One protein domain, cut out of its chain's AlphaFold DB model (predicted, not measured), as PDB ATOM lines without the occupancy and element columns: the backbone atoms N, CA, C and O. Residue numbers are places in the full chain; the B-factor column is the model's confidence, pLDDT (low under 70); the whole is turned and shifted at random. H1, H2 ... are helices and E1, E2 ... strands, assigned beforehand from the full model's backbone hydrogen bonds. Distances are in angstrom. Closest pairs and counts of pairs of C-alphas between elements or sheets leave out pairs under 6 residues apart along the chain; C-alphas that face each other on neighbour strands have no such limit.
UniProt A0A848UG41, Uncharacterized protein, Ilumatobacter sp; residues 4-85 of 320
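What this domain is: This is residues 4 to 85 of the 320 residues of an uncharacterized protein of Ilumatobacter sp (UniProt A0A848UG41). What is the main picture? Little regular structure: a two-strand parallel ribbon, E1 beside E2, with short helix H1 near E1, and a long winding loop, residues 20 to 79, reaching away and folding back. What is counted? The printed part has 82 residues, in order H1, E1, E2; the class is mixed, with 15 residues in named elements. How compact is it? It is only just compact, close to loose, with a radius of gyration of the C-alphas of 14.1 A and spans of 40 by 27 by 21 A.

How they stand to each other: How does H1, residues 7 to 11, stand to E1, residues 15 to 19? Their closest C-alphas, of Leu 10 and Ile 16, are 7.3 A apart; H1's O i to N i+4 pair is within hydrogen-bond range. Where is E2, residues 80 to 84? It is parallel to E1 at 14 degrees, with N 16 and O 80 2.8 A apart, within hydrogen-bond range. H1 and E2 are apart.

Where its parts are: Where does H1 begin? C-alpha 7 is at (49.480, 44.547, -31.226). How long are the strands? E1 spans 13.2 A and E2 13.1 A, ending at C-alpha 84 (54.603, 27.697, -36.044).

The domain as a whole: Which link is long? E1 to E2, 60 residues; the printed part has no cut. Where is confidence low? Residues 4 to 6, 22 to 24 and 51 to 64 have pLDDT under 70.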
ATOM      1  N   ASP A   4      54.368  49.251 -28.848       55.06
ATOM      2  CA  ASP A   4      55.749  48.726 -28.892       55.06
ATOM      3  C   ASP A   4      55.848  47.279 -29.408       55.06
ATOM      4  O   ASP A   4      56.922  46.842 -29.823       55.06
ATOM      5  N   LEU A   5      54.749  46.520 -29.347       59.97
ATOM      6  CA  LEU A   5      54.658  45.130 -29.808       59.97
ATOM      7  C   LEU A   5      53.872  44.992 -31.124       59.97
ATOM      8  O   LEU A   5      53.664  43.869 -31.577       59.97
ATOM      9  N   GLY A   6      53.409  46.101 -31.719       68.25
ATOM     10  CA  GLY A   6      52.578  46.086 -32.930       68.25
ATOM     11  C   GLY A   6      51.229  45.380 -32.748       68.25
ATOM     12  O   GLY A   6      50.648  44.893 -33.716       68.25
ATOM     13  N   LEU A   7      50.721  45.280 -31.512       75.88
ATOM     14  CA  LEU A   7      49.480  44.547 -31.226       75.88
ATOM     15  C   LEU A   7      48.243  45.231 -31.814       75.88
ATOM     16  O   LEU A   7      47.248  44.552 -32.054       75.88
ATOM     17  N   ASP A   8      48.307  46.539 -32.062       77.25
ATOM     18  CA  ASP A   8      47.196  47.291 -32.644       77.25
ATOM     19  C   ASP A   8      46.945  46.885 -34.106       77.25
ATOM     20  O   ASP A   8      45.796  46.738 -34.508       77.25
ATOM     21  N   GLU A   9      47.991  46.556 -34.873       81.06
ATOM     22  CA  GLU A   9      47.833  46.008 -36.232       81.06
ATOM     23  C   GLU A   9      47.219  44.595 -36.222       81.06
ATOM     24  O   GLU A   9      46.500  44.207 -37.143       81.06
ATOM     25  N   LEU A  10      47.476  43.815 -35.166       84.25
ATOM     26  CA  LEU A  10      46.921  42.469 -34.987       84.25
ATOM     27  C   LEU A  10      45.476  42.484 -34.461       84.25
ATOM     28  O   LEU A  10      44.747  41.502 -34.644       84.25
ATOM     29  N   ALA A  11      45.043  43.575 -33.824       82.75
ATOM     30  CA  ALA A  11      43.705  43.702 -33.254       82.75
ATOM     31  C   ALA A  11      42.608  43.599 -34.325       82.75
ATOM     32  O   ALA A  11      41.597  42.940 -34.089       82.75
ATOM     33  N   ASP A  12      42.855  44.105 -35.533       82.12
ATOM     34  CA  ASP A  12      41.907  44.036 -36.652       82.12
ATOM     35  C   ASP A  12      41.994  42.717 -37.447       82.12
ATOM     36  O   ASP A  12      41.187  42.443 -38.337       82.12
ATOM     37  N   MET A  13      42.972  41.857 -37.142       84.81
ATOM     38  CA  MET A  13      43.166  40.589 -37.846       84.81
ATOM     39  C   MET A  13      42.306  39.479 -37.242       84.81
ATOM     40  O   MET A  13      42.413  39.169 -36.058       84.81
ATOM     41  N   HIS A  14      41.515  38.786 -38.061       83.50
ATOM     42  CA  HIS A  14      40.834  37.554 -37.630       83.50
ATOM     43  C   HIS A  14      41.763  36.341 -37.586       83.50
ATOM     44  O   HIS A  14      41.455  35.351 -36.925       83.50
ATOM     45  N   ARG A  15      42.897  36.409 -38.288       85.50
ATOM     46  CA  ARG A  15      43.857  35.315 -38.397       85.50
ATOM     47  C   ARG A  15      45.260  35.798 -38.088       85.50
ATOM     48  O   ARG A  15      45.742  36.729 -38.727       85.50
ATOM     49  N   ILE A  16      45.920  35.108 -37.168       87.56
ATOM     50  CA  ILE A  16      47.269  35.423 -36.719       87.56
ATOM     51  C   ILE A  16      48.111  34.150 -36.770       87.56
ATOM     52  O   ILE A  16      47.762  33.136 -36.173       87.56
ATOM     53  N   GLN A  17      49.234  34.218 -37.482       86.19
ATOM     54  CA  GLN A  17      50.247  33.169 -37.490       86.19
ATOM     55  C   GLN A  17      51.476  33.668 -36.746       86.19
ATOM     56  O   GLN A  17      52.080  34.668 -37.132       86.19
ATOM     57  N   ILE A  18      51.845  32.961 -35.687       83.88
ATOM     58  CA  ILE A  18      53.031  33.249 -34.893       83.88
ATOM     59  C   ILE A  18      54.121  32.291 -35.342       83.88
ATOM     60  O   ILE A  18      53.950  31.078 -35.271       83.88
ATOM     61  N   VAL A  19      55.255  32.822 -35.792       82.69
ATOM     62  CA  VAL A  19      56.429  32.016 -36.139       82.69
ATOM     63  C   VAL A  19      57.483  32.235 -35.062       82.69
ATOM     64  O   VAL A  19      58.126  33.281 -35.009       82.69
ATOM     65  N   ALA A  20      57.636  31.259 -34.172       77.69
ATOM     66  CA  ALA A  20      58.639  31.300 -33.118       77.69
ATOM     67  C   ALA A  20      60.046  31.037 -33.679       77.69
ATOM     68  O   ALA A  20      60.213  30.313 -34.655       77.69
ATOM     69  N   LEU A  21      61.073  31.582 -33.018       72.00
ATOM     70  CA  LEU A  21      62.488  31.318 -33.334       72.00
ATOM     71  C   LEU A  21      63.030  30.042 -32.684       72.00
ATOM     72  O   LEU A  21      64.037  29.493 -33.121       72.00
ATOM     73  N   TYR A  22      62.373  29.580 -31.623       69.94
ATOM     74  CA  TYR A  22      62.795  28.432 -30.834       69.94
ATOM     75  C   TYR A  22      61.625  27.458 -30.690       69.94
ATOM     76  O   TYR A  22      60.466  27.863 -30.543       69.94
ATOM     77  N   ALA A  23      61.919  26.158 -30.732       66.25
ATOM     78  CA  ALA A  23      60.917  25.130 -30.476       66.25
ATOM     79  C   ALA A  23      60.365  25.278 -29.048       66.25
ATOM     80  O   ALA A  23      61.129  25.437 -28.098       66.25
ATOM     81  N   GLY A  24      59.038  25.246 -28.904       64.00
ATOM     82  CA  GLY A  24      58.360  25.381 -27.609       64.00
ATOM     83  C   GLY A  24      58.290  26.799 -27.027       64.00
ATOM     84  O   GLY A  24      57.655  26.981 -25.993       64.00
ATOM     85  N   ALA A  25      58.883  27.812 -27.672       74.06
ATOM     86  CA  ALA A  25      58.643  29.203 -27.293       74.06
ATOM     87  C   ALA A  25      57.219  29.603 -27.696       74.06
ATOM     88  O   ALA A  25      56.892  29.600 -28.881       74.06
ATOM     89  N   VAL A  26      56.389  29.945 -26.712       76.88
ATOM     90  CA  VAL A  26      54.994  30.342 -26.922       76.88
ATOM     91  C   VAL A  26      54.809  31.788 -26.505       76.88
ATOM     92  O   VAL A  26      55.152  32.171 -25.387       76.88
ATOM     93  N   PHE A  27      54.234  32.577 -27.407       83.31
ATOM     94  CA  PHE A  27      53.699  33.892 -27.090       83.31
ATOM     95  C   PHE A  27      52.169  33.772 -27.051       83.31
ATOM     96  O   PHE A  27      51.566  33.630 -28.115       83.31
ATOM     97  N   PRO A  28      51.539  33.743 -25.859       86.00
ATOM     98  CA  PRO A  28      50.151  33.312 -25.692       86.00
ATOM     99  C   PRO A  28      49.168  34.418 -26.096       86.00
ATOM    100  O   PRO A  28      48.513  35.032 -25.248       86.00
ATOM    101  N   LEU A  29      49.074  34.694 -27.398       90.38
ATOM    102  CA  LEU A  29      48.135  35.673 -27.950       90.38
ATOM    103  C   LEU A  29      46.679  35.338 -27.613       90.38
ATOM    104  O   LEU A  29      45.843  36.231 -27.572       90.38
ATOM    105  N   GLU A  30      46.389  34.079 -27.303       90.88
ATOM    106  CA  GLU A  30      45.112  33.589 -26.790       90.88
ATOM    107  C   GLU A  30      44.623  34.382 -25.568       90.88
ATOM    108  O   GLU A  30      43.424  34.628 -25.426       90.88
ATOM    109  N   LEU A  31      45.553  34.815 -24.712       91.00
ATOM    110  CA  LEU A  31      45.265  35.528 -23.468       91.00
ATOM    111  C   LEU A  31      45.179  37.048 -23.648       91.00
ATOM    112  O   LEU A  31      44.903  37.758 -22.679       91.00
ATOM    113  N   VAL A  32      45.408  37.569 -24.859       90.81
ATOM    114  CA  VAL A  32      45.237  38.999 -25.128       90.81
ATOM    115  C   VAL A  32      43.762  39.347 -24.996       90.81
ATOM    116  O   VAL A  32      42.909  38.797 -25.693       90.81
ATOM    117  N   TYR A  33      43.482  40.274 -24.085       88.75
ATOM    118  CA  TYR A  33      42.154  40.803 -23.833       88.75
ATOM    119  C   TYR A  33      41.988  42.151 -24.534       88.75
ATOM    120  O   TYR A  33      42.719  43.102 -24.253       88.75
ATOM    121  N   ASP A  34      41.019  42.239 -25.441       84.50
ATOM    122  CA  ASP A  34      40.686  43.456 -26.179       84.50
ATOM    123  C   ASP A  34      39.566  44.265 -25.507       84.50
ATOM    124  O   ASP A  34      38.497  44.547 -26.058       84.50
ATOM    125  N   GLY A  35      39.787  44.597 -24.241       82.44
ATOM    126  CA  GLY A  35      38.907  45.446 -23.450       82.44
ATOM    127  C   GLY A  35      39.690  46.317 -22.485       82.44
ATOM    128  O   GLY A  35      40.909  46.200 -22.366       82.44
ATOM    129  N   GLN A  36      38.981  47.210 -21.799       83.44
ATOM    130  CA  GLN A  36      39.597  47.980 -20.725       83.44
ATOM    131  C   GLN A  36      40.000  47.037 -19.583       83.44
ATOM    132  O   GLN A  36      39.293  46.052 -19.340       83.44
ATOM    133  N   PRO A  37      41.119  47.309 -18.888       85.94
ATOM    134  CA  PRO A  37      41.473  46.574 -17.684       85.94
ATOM    135  C   PRO A  37      40.303  46.597 -16.693       85.94
ATOM    136  O   PRO A  37      39.813  47.686 -16.384       85.94
ATOM    137  N   PRO A  38      39.831  45.432 -16.220       88.38
ATOM    138  CA  PRO A  38      38.714  45.402 -15.294       88.38
ATOM    139  C   PRO A  38      39.100  45.990 -13.940       88.38
ATOM    140  O   PRO A  38      40.248  45.880 -13.502       88.38
ATOM    141  N   GLU A  39      38.123  46.588 -13.270       90.12
ATOM    142  CA  GLU A  39      38.269  47.005 -11.881       90.12
ATOM    143  C   GLU A  39      38.162  45.809 -10.926       90.12
ATOM    144  O   GLU A  39      37.737  44.706 -11.288       90.12
ATOM    145  N   GLU A  40      38.568  46.016  -9.678       91.38
ATOM    146  CA  GLU A  40      38.412  44.994  -8.650       91.38
ATOM    147  C   GLU A  40      36.924  44.686  -8.424       91.38
ATOM    148  O   GLU A  40      36.111  45.586  -8.232       91.38
ATOM    149  N   GLY A  41      36.565  43.400  -8.439       89.62
ATOM    150  CA  GLY A  41      35.174  42.962  -8.286       89.62
ATOM    151  C   GLY A  41      34.352  42.976  -9.575       89.62
ATOM    152  O   GLY A  41      33.155  42.694  -9.510       89.62
ATOM    153  N   ALA A  42      34.972  43.245 -10.730       90.00
ATOM    154  CA  ALA A  42      34.303  43.137 -12.018       90.00
ATOM    155  C   ALA A  42      33.648  41.759 -12.210       90.00
ATOM    156  O   ALA A  42      34.205  40.713 -11.860       90.00
ATOM    157  N   THR A  43      32.456  41.763 -12.793       87.56
ATOM    158  CA  THR A  43      31.665  40.556 -13.049       87.56
ATOM    159  C   THR A  43      31.809  40.108 -14.498       87.56
ATOM    160  O   THR A  43      32.156  40.898 -15.373       87.56
ATOM    161  N   LEU A  44      31.567  38.829 -14.788       84.81
ATOM    162  CA  LEU A  44      31.507  38.386 -16.180       84.81
ATOM    163  C   LEU A  44      30.214  38.898 -16.819       84.81
ATOM    164  O   LEU A  44      29.137  38.783 -16.232       84.81
ATOM    165  N   CYS A  45      30.319  39.407 -18.047       83.38
ATOM    166  CA  CYS A  45      29.166  39.643 -18.908       83.38
ATOM    167  C   CYS A  45      28.315  38.370 -18.927       83.38
ATOM    168  O   CYS A  45      28.872  37.286 -19.021       83.38
ATOM    169  N   THR A  46      26.990  38.464 -18.838       79.19
ATOM    170  CA  THR A  46      26.108  37.282 -18.846       79.19
ATOM    171  C   THR A  46      25.670  36.881 -20.252       79.19
ATOM    172  O   THR A  46      25.352  35.723 -20.483       79.19
ATOM    173  N   ALA A  47      25.705  37.810 -21.209       78.69
ATOM    174  CA  ALA A  47      25.255  37.590 -22.585       78.69
ATOM    175  C   ALA A  47      26.343  37.031 -23.522       78.69
ATOM    176  O   ALA A  47      26.090  36.773 -24.696       78.69
ATOM    177  N   TRP A  48      27.574  36.873 -23.033       79.62
ATOM    178  CA  TRP A  48      28.723  36.506 -23.865       79.62
ATOM    179  C   TRP A  48      28.647  35.088 -24.449       79.62
ATOM    180  O   TRP A  48      29.291  34.824 -25.467       79.62
ATOM    181  N   THR A  49      27.888  34.183 -23.824       75.31
ATOM    182  CA  THR A  49      27.703  32.802 -24.293       75.31
ATOM    183  C   THR A  49      26.959  32.761 -25.625       75.31
ATOM    184  O   THR A  49      27.319  31.970 -26.497       75.31
ATOM    185  N   ASP A  50      26.018  33.688 -25.821       70.38
ATOM    186  CA  ASP A  50      25.124  33.753 -26.984       70.38
ATOM    187  C   ASP A  50      25.685  34.615 -28.134       70.38
ATOM    188  O   ASP A  50      25.075  34.736 -29.195       70.38
ATOM    189  N   ALA A  51      26.854  35.238 -27.945       66.88
ATOM    190  CA  ALA A  51      27.464  36.143 -28.921       66.88
ATOM    191  C   ALA A  51      27.970  35.409 -30.181       66.88
ATOM    192  O   ALA A  51      28.515  34.318 -30.058       66.88
ATOM    193  N   PRO A  52      27.925  35.978 -31.394       65.75
ATOM    194  CA  PRO A  52      28.595  35.376 -32.549       65.75
ATOM    195  C   PRO A  52      30.132  35.366 -32.389       65.75
ATOM    196  O   PRO A  52      30.701  36.088 -31.567       65.75
ATOM    197  N   VAL A  53      30.820  34.512 -33.155       62.75
ATOM    198  CA  VAL A  53      32.290  34.529 -33.274       62.75
ATOM    199  C   VAL A  53      32.708  35.783 -34.047       62.75
ATOM    200  O   VAL A  53      32.062  36.132 -35.030       62.75
ATOM    201  N   GLY A  54      33.785  36.447 -33.615       58.75
ATOM    202  CA  GLY A  54      34.320  37.646 -34.282       58.75
ATOM    203  C   GLY A  54      34.349  38.912 -33.423       58.75
ATOM    204  O   GLY A  54      34.807  39.939 -33.901       58.75
ATOM    205  N   GLY A  55      33.924  38.839 -32.156       54.88
ATOM    206  CA  GLY A  55      34.020  39.956 -31.202       54.88
ATOM    207  C   GLY A  55      32.790  40.868 -31.160       54.88
ATOM    208  O   GLY A  55      32.617  41.609 -30.192       54.88
ATOM    209  N   ASP A  56      31.880  40.737 -32.124       59.00
ATOM    210  CA  ASP A  56      30.628  41.492 -32.180       59.00
ATOM    211  C   ASP A  56      29.560  40.853 -31.287       59.00
ATOM    212  O   ASP A  56      28.564  40.312 -31.756       59.00
ATOM    213  N   CYS A  57      29.766  40.877 -29.969       64.44
ATOM    214  CA  CYS A  57      28.692  40.567 -29.030       64.44
ATOM    215  C   CYS A  57      27.665  41.717 -29.068       64.44
ATOM    216  O   CYS A  57      27.962  42.796 -28.548       64.44
ATOM    217  N   PRO A  58      26.452  41.528 -29.630       56.50
ATOM    218  CA  PRO A  58      25.479  42.615 -29.785       56.50
ATOM    219  C   PRO A  58      24.956  43.142 -28.440       56.50
ATOM    220  O   PRO A  58      24.466  44.264 -28.366       56.50
ATOM    221  N   ASN A  59      25.101  42.348 -27.373       56.50
ATOM    222  CA  ASN A  59      24.738  42.707 -26.002       56.50
ATOM    223  C   ASN A  59      25.929  43.222 -25.176       56.50
ATOM    224  O   ASN A  59      25.785  43.445 -23.977       56.50
ATOM    225  N   CYS A  60      27.103  43.434 -25.780       61.88
ATOM    226  CA  CYS A  60      28.169  44.211 -25.151       61.88
ATOM    227  C   CYS A  60      27.889  45.707 -25.320       61.88
ATOM    228  O   CYS A  60      28.610  46.413 -26.021       61.88
ATOM    229  N   THR A  61      26.835  46.193 -24.668       55.03
ATOM    230  CA  THR A  61      26.512  47.627 -24.598       55.03
ATOM    231  C   THR A  61      27.548  48.429 -23.814       55.03
ATOM    232  O   THR A  61      27.631  49.644 -23.971       55.03
ATOM    233  N   ASP A  62      28.393  47.746 -23.043       58.97
ATOM    234  CA  ASP A  62      29.259  48.354 -22.040       58.97
ATOM    235  C   ASP A  62      30.719  48.412 -22.526       58.97
ATOM    236  O   ASP A  62      31.672  48.074 -21.823       58.97
ATOM    237  N   LEU A  63      30.907  48.805 -23.793       59.56
ATOM    238  CA  LEU A  63      32.220  49.085 -24.388       59.56
ATOM    239  C   LEU A  63      32.926  50.193 -23.586       59.56
ATOM    240  O   LEU A  63      32.762  51.376 -23.868       59.56
ATOM    241  N   GLY A  64      33.723  49.797 -22.592       64.44
ATOM    242  CA  GLY A  64      34.462  50.706 -21.712       64.44
ATOM    243  C   GLY A  64      34.037  50.672 -20.244       64.44
ATOM    244  O   GLY A  64      34.674  51.347 -19.441       64.44
ATOM    245  N   ASP A  65      33.020  49.887 -19.883       81.25
ATOM    246  CA  ASP A  65      32.707  49.618 -18.481       81.25
ATOM    247  C   ASP A  65      33.736  48.646 -17.900       81.25
ATOM    248  O   ASP A  65      33.900  47.516 -18.365       81.25
ATOM    249  N   THR A  66      34.465  49.110 -16.893       86.69
ATOM    250  CA  THR A  66      35.496  48.337 -16.205       86.69
ATOM    251  C   THR A  66      34.915  47.357 -15.189       86.69
ATOM    252  O   THR A  66      35.634  46.459 -14.759       86.69
ATOM    253  N   SER A  67      33.630  47.478 -14.835       87.56
ATOM    254  CA  SER A  67      32.922  46.593 -13.899       87.56
ATOM    255  C   SER A  67      32.438  45.283 -14.537       87.56
ATOM    256  O   SER A  67      31.980  44.375 -13.832       87.56
ATOM    257  N   VAL A  68      32.570  45.144 -15.862       86.81
ATOM    258  CA  VAL A  68      32.148  43.958 -16.618       86.81
ATOM    259  C   VAL A  68      33.269  43.450 -17.528       86.81
ATOM    260  O   VAL A  68      33.775  44.152 -18.400       86.81
ATOM    261  N   VAL A  69      33.623  42.174 -17.388       86.94
ATOM    262  CA  VAL A  69      34.555  41.468 -18.278       86.94
ATOM    263  C   VAL A  69      33.759  40.676 -19.304       86.94
ATOM    264  O   VAL A  69      32.973  39.804 -18.943       86.94
ATOM    265  N   CYS A  70      33.979  40.926 -20.595       86.81
ATOM    266  CA  CYS A  70      33.387  40.113 -21.654       86.81
ATOM    267  C   CYS A  70      34.396  39.077 -22.158       86.81
ATOM    268  O   CYS A  70      35.338  39.458 -22.857       86.81
ATOM    269  N   PRO A  71      34.194  37.769 -21.914       87.38
ATOM    270  CA  PRO A  71      35.134  36.753 -22.375       87.38
ATOM    271  C   PRO A  71      35.376  36.753 -23.893       87.38
ATOM    272  O   PRO A  71      36.482  36.435 -24.314       87.38
ATOM    273  N   GLN A  72      34.413  37.181 -24.726       85.06
ATOM    274  CA  GLN A  72      34.586  37.269 -26.193       85.06
ATOM    275  C   GLN A  72      35.726  38.192 -26.639       85.06
ATOM    276  O   GLN A  72      36.186  38.104 -27.778       85.06
ATOM    277  N   ARG A  73      36.189  39.075 -25.750       86.12
ATOM    278  CA  ARG A  73      37.321  39.966 -26.008       86.12
ATOM    279  C   ARG A  73      38.671  39.293 -25.819       86.12
ATOM    280  O   ARG A  73      39.675  39.873 -26.216       86.12
ATOM    281  N   PHE A  74      38.724  38.084 -25.259       90.69
ATOM    282  CA  PHE A  74      39.920  37.262 -25.392       90.69
ATOM    283  C   PHE A  74      40.069  36.827 -26.844       90.69
ATOM    284  O   PHE A  74      39.149  36.257 -27.437       90.69
ATOM    285  N   TRP A  75      41.245  37.061 -27.417       92.06
ATOM    286  CA  TRP A  75      41.525  36.699 -28.803       92.06
ATOM    287  C   TRP A  75      41.358  35.197 -29.063       92.06
ATOM    288  O   TRP A  75      40.959  34.816 -30.159       92.06
ATOM    289  N   ALA A  76      41.543  34.342 -28.050       91.19
ATOM    290  CA  ALA A  76      41.249  32.912 -28.146       91.19
ATOM    291  C   ALA A  76      39.805  32.585 -28.579       91.19
ATOM    292  O   ALA A  76      39.573  31.510 -29.134       91.19
ATOM    293  N   LEU A  77      38.837  33.471 -28.308       90.31
ATOM    294  CA  LEU A  77      37.411  33.242 -28.585       90.31
ATOM    295  C   LEU A  77      36.923  33.893 -29.886       90.31
ATOM    296  O   LEU A  77      35.785  33.662 -30.296       90.31
ATOM    297  N   SER A  78      37.761  34.706 -30.527       85.62
ATOM    298  CA  SER A  78      37.376  35.527 -31.681       85.62
ATOM    299  C   SER A  78      38.353  35.458 -32.855       85.62
ATOM    300  O   SER A  78      37.990  35.867 -33.959       85.62
ATOM    301  N   LYS A  79      39.568  34.934 -32.647       88.62
ATOM    302  CA  LYS A  79      40.630  34.875 -33.656       88.62
ATOM    303  C   LYS A  79      41.152  33.458 -33.869       88.62
ATOM    304  O   LYS A  79      41.247  32.643 -32.951       88.62
ATOM    305  N   HIS A  80      41.556  33.201 -35.106       89.06
ATOM    306  CA  HIS A  80      42.266  32.001 -35.522       89.06
ATOM    307  C   HIS A  80      43.755  32.243 -35.267       89.06
ATOM    308  O   HIS A  80      44.386  33.023 -35.984       89.06
ATOM    309  N   ILE A  81      44.299  31.623 -34.221       88.62
ATOM    310  CA  ILE A  81      45.699  31.787 -33.814       88.62
ATOM    311  C   ILE A  81      46.429  30.464 -34.035       88.62
ATOM    312  O   ILE A  81      46.007  29.423 -33.532       88.62
ATOM    313  N   GLU A  82      47.516  30.524 -34.799       87.38
ATOM    314  CA  GLU A  82      48.328  29.375 -35.203       87.38
ATOM    315  C   GLU A  82      49.784  29.583 -34.782       87.38
ATOM    316  O   GLU A  82      50.390  30.613 -35.089       87.38
ATOM    317  N   HIS A  83      50.367  28.588 -34.110       85.75
ATOM    318  CA  HIS A  83      51.760  28.612 -33.662       85.75
ATOM    319  C   HIS A  83      52.630  27.730 -34.558       85.75
ATOM    320  O   HIS A  83      52.457  26.514 -34.661       85.75
ATOM    321  N   HIS A  84      53.615  28.345 -35.197       81.94
ATOM    322  CA  HIS A  84      54.603  27.697 -36.044       81.94
ATOM    323  C   HIS A  84      55.977  27.768 -35.379       81.94
ATOM    324  O   HIS A  84      56.372  28.788 -34.820       81.94
ATOM    325  N   HIS A  85      56.730  26.678 -35.481       73.94
ATOM    326  CA  HIS A  85      58.072  26.552 -34.922       73.94
ATOM    327  C   HIS A  85      59.048  26.115 -36.018       73.94
ATOM    328  O   HIS A  85      58.617  25.482 -36.990       73.94
TER     329      HIS A  85